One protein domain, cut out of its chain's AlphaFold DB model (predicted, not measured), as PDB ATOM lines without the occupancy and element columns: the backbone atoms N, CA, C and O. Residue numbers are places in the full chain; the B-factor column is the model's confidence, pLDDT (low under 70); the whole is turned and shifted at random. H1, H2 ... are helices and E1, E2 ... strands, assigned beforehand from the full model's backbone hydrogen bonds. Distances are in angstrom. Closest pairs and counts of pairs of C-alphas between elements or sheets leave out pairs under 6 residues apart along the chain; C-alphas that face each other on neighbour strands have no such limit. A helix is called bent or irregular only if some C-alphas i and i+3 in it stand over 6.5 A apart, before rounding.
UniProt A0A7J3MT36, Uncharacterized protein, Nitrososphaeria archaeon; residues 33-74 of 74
ATOM      1  N   GLU A  33     -30.873 -16.780  -7.304       59.56
ATOM      2  CA  GLU A  33     -31.455 -17.583  -6.225       59.56
ATOM      3  C   GLU A  33     -32.929 -17.262  -5.918       59.56
ATOM      4  O   GLU A  33     -33.638 -18.127  -5.416       59.56
ATOM      5  N   GLU A  34     -33.406 -16.054  -6.229       64.81
ATOM      6  CA  GLU A  34     -34.790 -15.614  -5.989       64.81
ATOM      7  C   GLU A  34     -35.667 -15.693  -7.247       64.81
ATOM      8  O   GLU A  34     -36.872 -15.430  -7.197       64.81
ATOM      9  N   LEU A  35     -35.085 -16.054  -8.397       65.62
ATOM     10  CA  LEU A  35     -35.856 -16.227  -9.620       65.62
ATOM     11  C   LEU A  35     -36.730 -17.485  -9.501       65.62
ATOM     12  O   LEU A  35     -36.239 -18.542  -9.101       65.62
ATOM     13  N   PRO A  36     -38.019 -17.420  -9.880       69.94
ATOM     14  CA  PRO A  36     -38.863 -18.603  -9.898       69.94
ATOM     15  C   PRO A  36     -38.242 -19.686 -10.798       69.94
ATOM     16  O   PRO A  36     -37.699 -19.352 -11.857       69.94
ATOM     17  N   PRO A  37     -38.385 -20.983 -10.450       69.00
ATOM     18  CA  PRO A  37     -37.739 -22.094 -11.160       69.00
ATOM     19  C   PRO A  37     -38.033 -22.136 -12.664       69.00
ATOM     20  O   PRO A  37     -37.285 -22.714 -13.439       69.00
ATOM     21  N   ILE A  38     -39.134 -21.525 -13.102       69.44
ATOM     22  CA  ILE A  38     -39.516 -21.434 -14.514       69.44
ATOM     23  C   ILE A  38     -38.615 -20.479 -15.314       69.44
ATOM     24  O   ILE A  38     -38.406 -20.682 -16.511       69.44
ATOM     25  N   LEU A  39     -38.073 -19.446 -14.664       67.44
ATOM     26  CA  LEU A  39     -37.202 -18.454 -15.292       67.44
ATOM     27  C   LEU A  39     -35.746 -18.898 -15.265       67.44
ATOM     28  O   LEU A  39     -35.037 -18.701 -16.254       67.44
ATOM     29  N   TYR A  40     -35.297 -19.504 -14.169       75.25
ATOM     30  CA  TYR A  40     -33.914 -19.930 -14.026       75.25
ATOM     31  C   TYR A  40     -33.795 -21.115 -13.071       75.25
ATOM     32  O   TYR A  40     -34.339 -21.101 -11.971       75.25
ATOM     33  N   VAL A  41     -33.064 -22.142 -13.495       73.56
ATOM     34  CA  VAL A  41     -32.705 -23.299 -12.678       73.56
ATOM     35  C   VAL A  41     -31.195 -23.392 -12.663       73.56
ATOM     36  O   VAL A  41     -30.577 -23.624 -13.699       73.56
ATOM     37  N   GLN A  42     -30.600 -23.255 -11.483       75.31
ATOM     38  CA  GLN A  42     -29.178 -23.497 -11.274       75.31
ATOM     39  C   GLN A  42     -28.953 -24.828 -10.570       75.31
ATOM     40  O   GLN A  42     -29.624 -25.150  -9.590       75.31
ATOM     41  N   LYS A  43     -27.986 -25.601 -11.058       75.69
ATOM     42  CA  LYS A  43     -27.516 -26.813 -10.400       75.69
ATOM     43  C   LYS A  43     -25.997 -26.803 -10.357       75.69
ATOM     44  O   LYS A  43     -25.329 -26.706 -11.384       75.69
ATOM     45  N   THR A  44     -25.454 -26.897  -9.151       76.88
ATOM     46  CA  THR A  44     -24.013 -26.978  -8.935       76.88
ATOM     47  C   THR A  44     -23.585 -28.437  -8.951       76.88
ATOM     48  O   THR A  44     -24.117 -29.258  -8.206       76.88
ATOM     49  N   PHE A  45     -22.620 -28.763  -9.803       73.38
ATOM     50  CA  PHE A  45     -21.982 -30.074  -9.864       73.38
ATOM     51  C   PHE A  45     -20.482 -29.893  -9.646       73.38
ATOM     52  O   PHE A  45     -19.837 -29.173 -10.402       73.38
ATOM     53  N   ASN A  46     -19.923 -30.529  -8.610       74.50
ATOM     54  CA  ASN A  46     -18.483 -30.513  -8.304       74.50
ATOM     55  C   ASN A  46     -17.847 -29.104  -8.304       74.50
ATOM     56  O   ASN A  46     -16.755 -28.909  -8.828       74.50
ATOM     57  N   GLY A  47     -18.545 -28.108  -7.748       81.94
ATOM     58  CA  GLY A  47     -18.071 -26.717  -7.691       81.94
ATOM     59  C   GLY A  47     -18.322 -25.882  -8.954       81.94
ATOM     60  O   GLY A  47     -18.065 -24.682  -8.934       81.94
ATOM     61  N   VAL A  48     -18.870 -26.466 -10.024       72.44
ATOM     62  CA  VAL A  48     -19.289 -25.747 -11.237       72.44
ATOM     63  C   VAL A  48     -20.801 -25.531 -11.203       72.44
ATOM     64  O   VAL A  48     -21.576 -26.488 -11.227       72.44
ATOM     65  N   THR A  49     -21.236 -24.274 -11.143       74.75
ATOM     66  CA  THR A  49     -22.659 -23.910 -11.195       74.75
ATOM     67  C   THR A  49     -23.113 -23.823 -12.645       74.75
ATOM     68  O   THR A  49     -22.680 -22.942 -13.384       74.75
ATOM     69  N   VAL A  50     -23.994 -24.736 -13.052       75.31
ATOM     70  CA  VAL A  50     -24.621 -24.731 -14.375       75.31
ATOM     71  C   VAL A  50     -26.051 -24.238 -14.218       75.31
ATOM     72  O   VAL A  50     -26.861 -24.870 -13.541       75.31
ATOM     73  N   GLY A  51     -26.353 -23.096 -14.825       78.50
ATOM     74  CA  GLY A  51     -27.690 -22.525 -14.852       78.50
ATOM     75  C   GLY A  51     -28.323 -22.630 -16.228       78.50
ATOM     76  O   GLY A  51     -27.667 -22.391 -17.241       78.50
ATOM     77  N   THR A  52     -29.602 -22.981 -16.268       80.56
ATOM     78  CA  THR A  52     -30.412 -22.991 -17.485       80.56
ATOM     79  C   THR A  52     -31.672 -22.171 -17.259       80.56
ATOM     80  O   THR A  52     -32.128 -21.996 -16.132       80.56
ATOM     81  N   SER A  53     -32.240 -21.633 -18.334       84.56
ATOM     82  CA  SER A  53     -33.499 -20.899 -18.282       84.56
ATOM     83  C   SER A  53     -34.570 -21.719 -19.003       84.56
ATOM     84  O   SER A  53     -34.572 -21.746 -20.237       84.56
ATOM     85  N   PRO A  54     -35.457 -22.430 -18.276       82.25
ATOM     86  CA  PRO A  54     -36.479 -23.273 -18.896       82.25
ATOM     87  C   PRO A  54     -37.362 -22.515 -19.890       82.25
ATOM     88  O   PRO A  54     -37.691 -23.046 -20.948       82.25
ATOM     89  N   ILE A  55     -37.674 -21.246 -19.604       84.56
ATOM     90  CA  ILE A  55     -38.439 -20.389 -20.518       84.56
ATOM     91  C   ILE A  55     -37.712 -20.170 -21.855       84.56
ATOM     92  O   ILE A  55     -38.343 -20.233 -22.911       84.56
ATOM     93  N   LEU A  56     -36.386 -19.981 -21.837       83.62
ATOM     94  CA  LEU A  56     -35.595 -19.826 -23.060       83.62
ATOM     95  C   LEU A  56     -35.560 -21.126 -23.861       83.62
ATOM     96  O   LEU A  56     -35.646 -21.085 -25.085       83.62
ATOM     97  N   ILE A  57     -35.495 -22.277 -23.186       85.94
ATOM     98  CA  ILE A  57     -35.567 -23.589 -23.843       85.94
ATOM     99  C   ILE A  57     -36.898 -23.730 -24.590       85.94
ATOM    100  O   ILE A  57     -36.899 -24.071 -25.770       85.94
ATOM    101  N   ILE A  58     -38.023 -23.407 -23.942       87.25
ATOM    102  CA  ILE A  58     -39.352 -23.455 -24.573       87.25
ATOM    103  C   ILE A  58     -39.420 -22.496 -25.769       87.25
ATOM    104  O   ILE A  58     -39.857 -22.892 -26.850       87.25
ATOM    105  N   ALA A  59     -38.949 -21.257 -25.608       89.81
ATOM    106  CA  ALA A  59     -38.937 -20.269 -26.683       89.81
ATOM    107  C   ALA A  59     -38.109 -20.739 -27.892       89.81
ATOM    108  O   ALA A  59     -38.560 -20.617 -29.032       89.81
ATOM    109  N   PHE A  60     -36.935 -21.333 -27.658       91.25
ATOM    110  CA  PHE A  60     -36.104 -21.882 -28.728       91.25
ATOM    111  C   PHE A  60     -36.724 -23.108 -29.395       91.25
ATOM    112  O   PHE A  60     -36.606 -23.235 -30.611       91.25
ATOM    113  N   ILE A  61     -37.419 -23.974 -28.653       93.56
ATOM    114  CA  ILE A  61     -38.172 -25.093 -29.236       93.56
ATOM    115  C   ILE A  61     -39.266 -24.565 -30.169       93.56
ATOM    116  O   ILE A  61     -39.377 -25.031 -31.300       93.56
ATOM    117  N   ILE A  62     -40.044 -23.571 -29.732       95.12
ATOM    118  CA  ILE A  62     -41.097 -22.964 -30.560       95.12
ATOM    119  C   ILE A  62     -40.489 -22.338 -31.815       95.12
ATOM    120  O   ILE A  62     -40.950 -22.610 -32.922       95.12
ATOM    121  N   LEU A  63     -39.428 -21.542 -31.660       94.25
ATOM    122  CA  LEU A  63     -38.731 -20.922 -32.784       94.25
ATOM    123  C   LEU A  63     -38.207 -21.973 -33.769       94.25
ATOM    124  O   LEU A  63     -38.372 -21.820 -34.978       94.25
ATOM    125  N   TYR A  64     -37.611 -23.049 -33.257       93.56
ATOM    126  CA  TYR A  64     -37.135 -24.163 -34.066       93.56
ATOM    127  C   TYR A  64     -38.276 -24.808 -34.853       93.56
ATOM    128  O   TYR A  64     -38.135 -25.001 -36.057       93.56
ATOM    129  N   LEU A  65     -39.415 -25.086 -34.213       95.06
ATOM    130  CA  LEU A  65     -40.586 -25.659 -34.879       95.06
ATOM    131  C   LEU A  65     -41.128 -24.733 -35.973       95.06
ATOM    132  O   LEU A  65     -41.423 -25.200 -37.070       95.06
ATOM    133  N   VAL A  66     -41.199 -23.424 -35.718       94.19
ATOM    134  CA  VAL A  66     -41.619 -22.431 -36.718       94.19
ATOM    135  C   VAL A  66     -40.663 -22.422 -37.912       94.19
ATOM    136  O   VAL A  66     -41.103 -22.517 -39.057       94.19
ATOM    137  N   LEU A  67     -39.352 -22.355 -37.665       92.81
ATOM    138  CA  LEU A  67     -38.337 -22.383 -38.724       92.81
ATOM    139  C   LEU A  67     -38.363 -23.702 -39.506       92.81
ATOM    140  O   LEU A  67     -38.214 -23.702 -40.728       92.81
ATOM    141  N   TRP A  68     -38.582 -24.817 -38.814       93.25
ATOM    142  CA  TRP A  68     -38.721 -26.144 -39.401       93.25
ATOM    143  C   TRP A  68     -39.945 -26.220 -40.319       93.25
ATOM    144  O   TRP A  68     -39.810 -26.628 -41.471       93.25
ATOM    145  N   THR A  69     -41.106 -25.737 -39.868       91.88
ATOM    146  CA  THR A  69     -42.321 -25.624 -40.688       91.88
ATOM    147  C   THR A  69     -42.098 -24.752 -41.923       91.88
ATOM    148  O   THR A  69     -42.492 -25.146 -43.018       91.88
ATOM    149  N   ILE A  70     -41.427 -23.604 -41.785       92.81
ATOM    150  CA  ILE A  70     -41.107 -22.728 -42.926       92.81
ATOM    151  C   ILE A  70     -40.190 -23.442 -43.929       92.81
ATOM    152  O   ILE A  70     -40.364 -23.289 -45.137       92.81
ATOM    153  N   LYS A  71     -39.219 -24.226 -43.446       84.88
ATOM    154  CA  LYS A  71     -38.303 -24.996 -44.298       84.88
ATOM    155  C   LYS A  71     -39.004 -26.142 -45.033       84.88
ATOM    156  O   LYS A  71     -38.628 -26.419 -46.159       84.88
ATOM    157  N   LEU A  72     -39.981 -26.797 -44.404       71.31
ATOM    158  CA  LEU A  72     -40.762 -27.896 -44.992       71.31
ATOM    159  C   LEU A  72     -41.855 -27.437 -45.960       71.31
ATOM    160  O   LEU A  72     -42.284 -28.220 -46.798       71.31
ATOM    161  N   GLY A  73     -42.331 -26.198 -45.824       66.00
ATOM    162  CA  GLY A  73     -43.292 -25.592 -46.750       66.00
ATOM    163  C   GLY A  73     -42.671 -25.052 -48.046       66.00
ATOM    164  O   GLY A  73     -43.400 -24.497 -48.866       66.00
ATOM    165  N   LYS A  74     -41.350 -25.177 -48.214       53.31
ATOM    166  CA  LYS A  74     -40.602 -24.920 -49.452       53.31
ATOM    167  C   LYS A  74     -40.135 -26.236 -50.052       53.31
ATOM    168  O   LYS A  74     -40.106 -26.299 -51.298       53.31
TER     169      LYS A  74
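Overview. This is residues 33 to 74 of the 74 residues of an uncharacterized protein of Nitrososphaeria archaeon (UniProt A0A7J3MT36). A slim two-stranded hairpin, E1 and E2, runs on through a tight turn into one long helix, H1, and together hairpin and helix make a drawn-out rod with a corner at their junction. H1 leads away from the open end of the hairpin, the turned end of the hairpin sticks out at residues 44 to 49, and residues 33 to 40 make a loop at the open end, beside the corner. The printed part has 42 residues with two named strands and one named helix, in the order E1, E2, H1 along the chain; the sheet has the order E1 - E2 and is antiparallel, and the class is mixed, helices and strands. The whole is extended, with a radius of gyration of the C-alphas of 15.1 A, and the C-alphas span 47 by 22 by 6 A along their three main axes.

Along the chain. The sheet is made of two strands of 5 residues each. E1 is residues 41 to 45, Val 41 to Phe 45, and measures 13.0 A from first to last C-alpha; its first C-alpha is at (-32.705, -23.299, -12.678). E2 is residues 48 to 52, Val 48 to Thr 52, and measures 13.1 A; its last C-alpha is at (-30.412, -22.991, -17.485). H1 is residues 54 to 72, Pro 54 to Leu 72, with 19 residues and a length of 26.8 A. It begins with C-alpha 54 at (-36.479, -23.273, -18.896) and ends with C-alpha 72 at (-40.762, -27.896, -44.992). Residues 33 to 40, before E1, hold no named helix and no named strand.

Arrangement. E1 and E2 are antiparallel neighbour strands and form a hairpin, with 157 degrees between their N-to-C directions. The C-alphas of Val 41 and Thr 52 face each other at 5.3 A, those of Gln 42 and Gly 51 at 4.0 A, and those of Phe 45 and Val 48 at 5.3 A. Across the pair, N 41 and O 52 are within hydrogen-bond range at 2.8 A, and so are N 50 and O 43 at 2.9 A. The link from E1 to E2 is tight, with Asn 46 and Gly 47 between them. The link from E2 to H1 is also tight, with Ser 53 alone between them. The closest C-alphas of E1 and H1 are those of Val 41 and Pro 54, 7.3 A apart, and this is the one pair of C-alphas of these two elements within 8 A. The centres of E1 and H1 are 24.9 A apart. In H1 every O i to N i+4 pair is within hydrogen-bond range, and the helix is not bent.

Size, cuts and confidence. The two C-alphas farthest apart are those of Gly 47, between E1 and E2, and Lys 74, the chain's last residue, at 47.5 A. The first and last printed C-alphas, those of Glu 33 and Lys 74, are 44.8 A apart. Residues 57 to 74, of which 57 to 72 belong to H1, stand free, and so do residues 44 to 49. The printed part has no cut, and neither of the links between named elements is long. The mean pLDDT of the printed part is 79.9; that of H1 is 89, that of E1 is 75 and that of E2 is 76. The model's confidence is low, under 70, at residues 33 to 39 and residues 73 to 74.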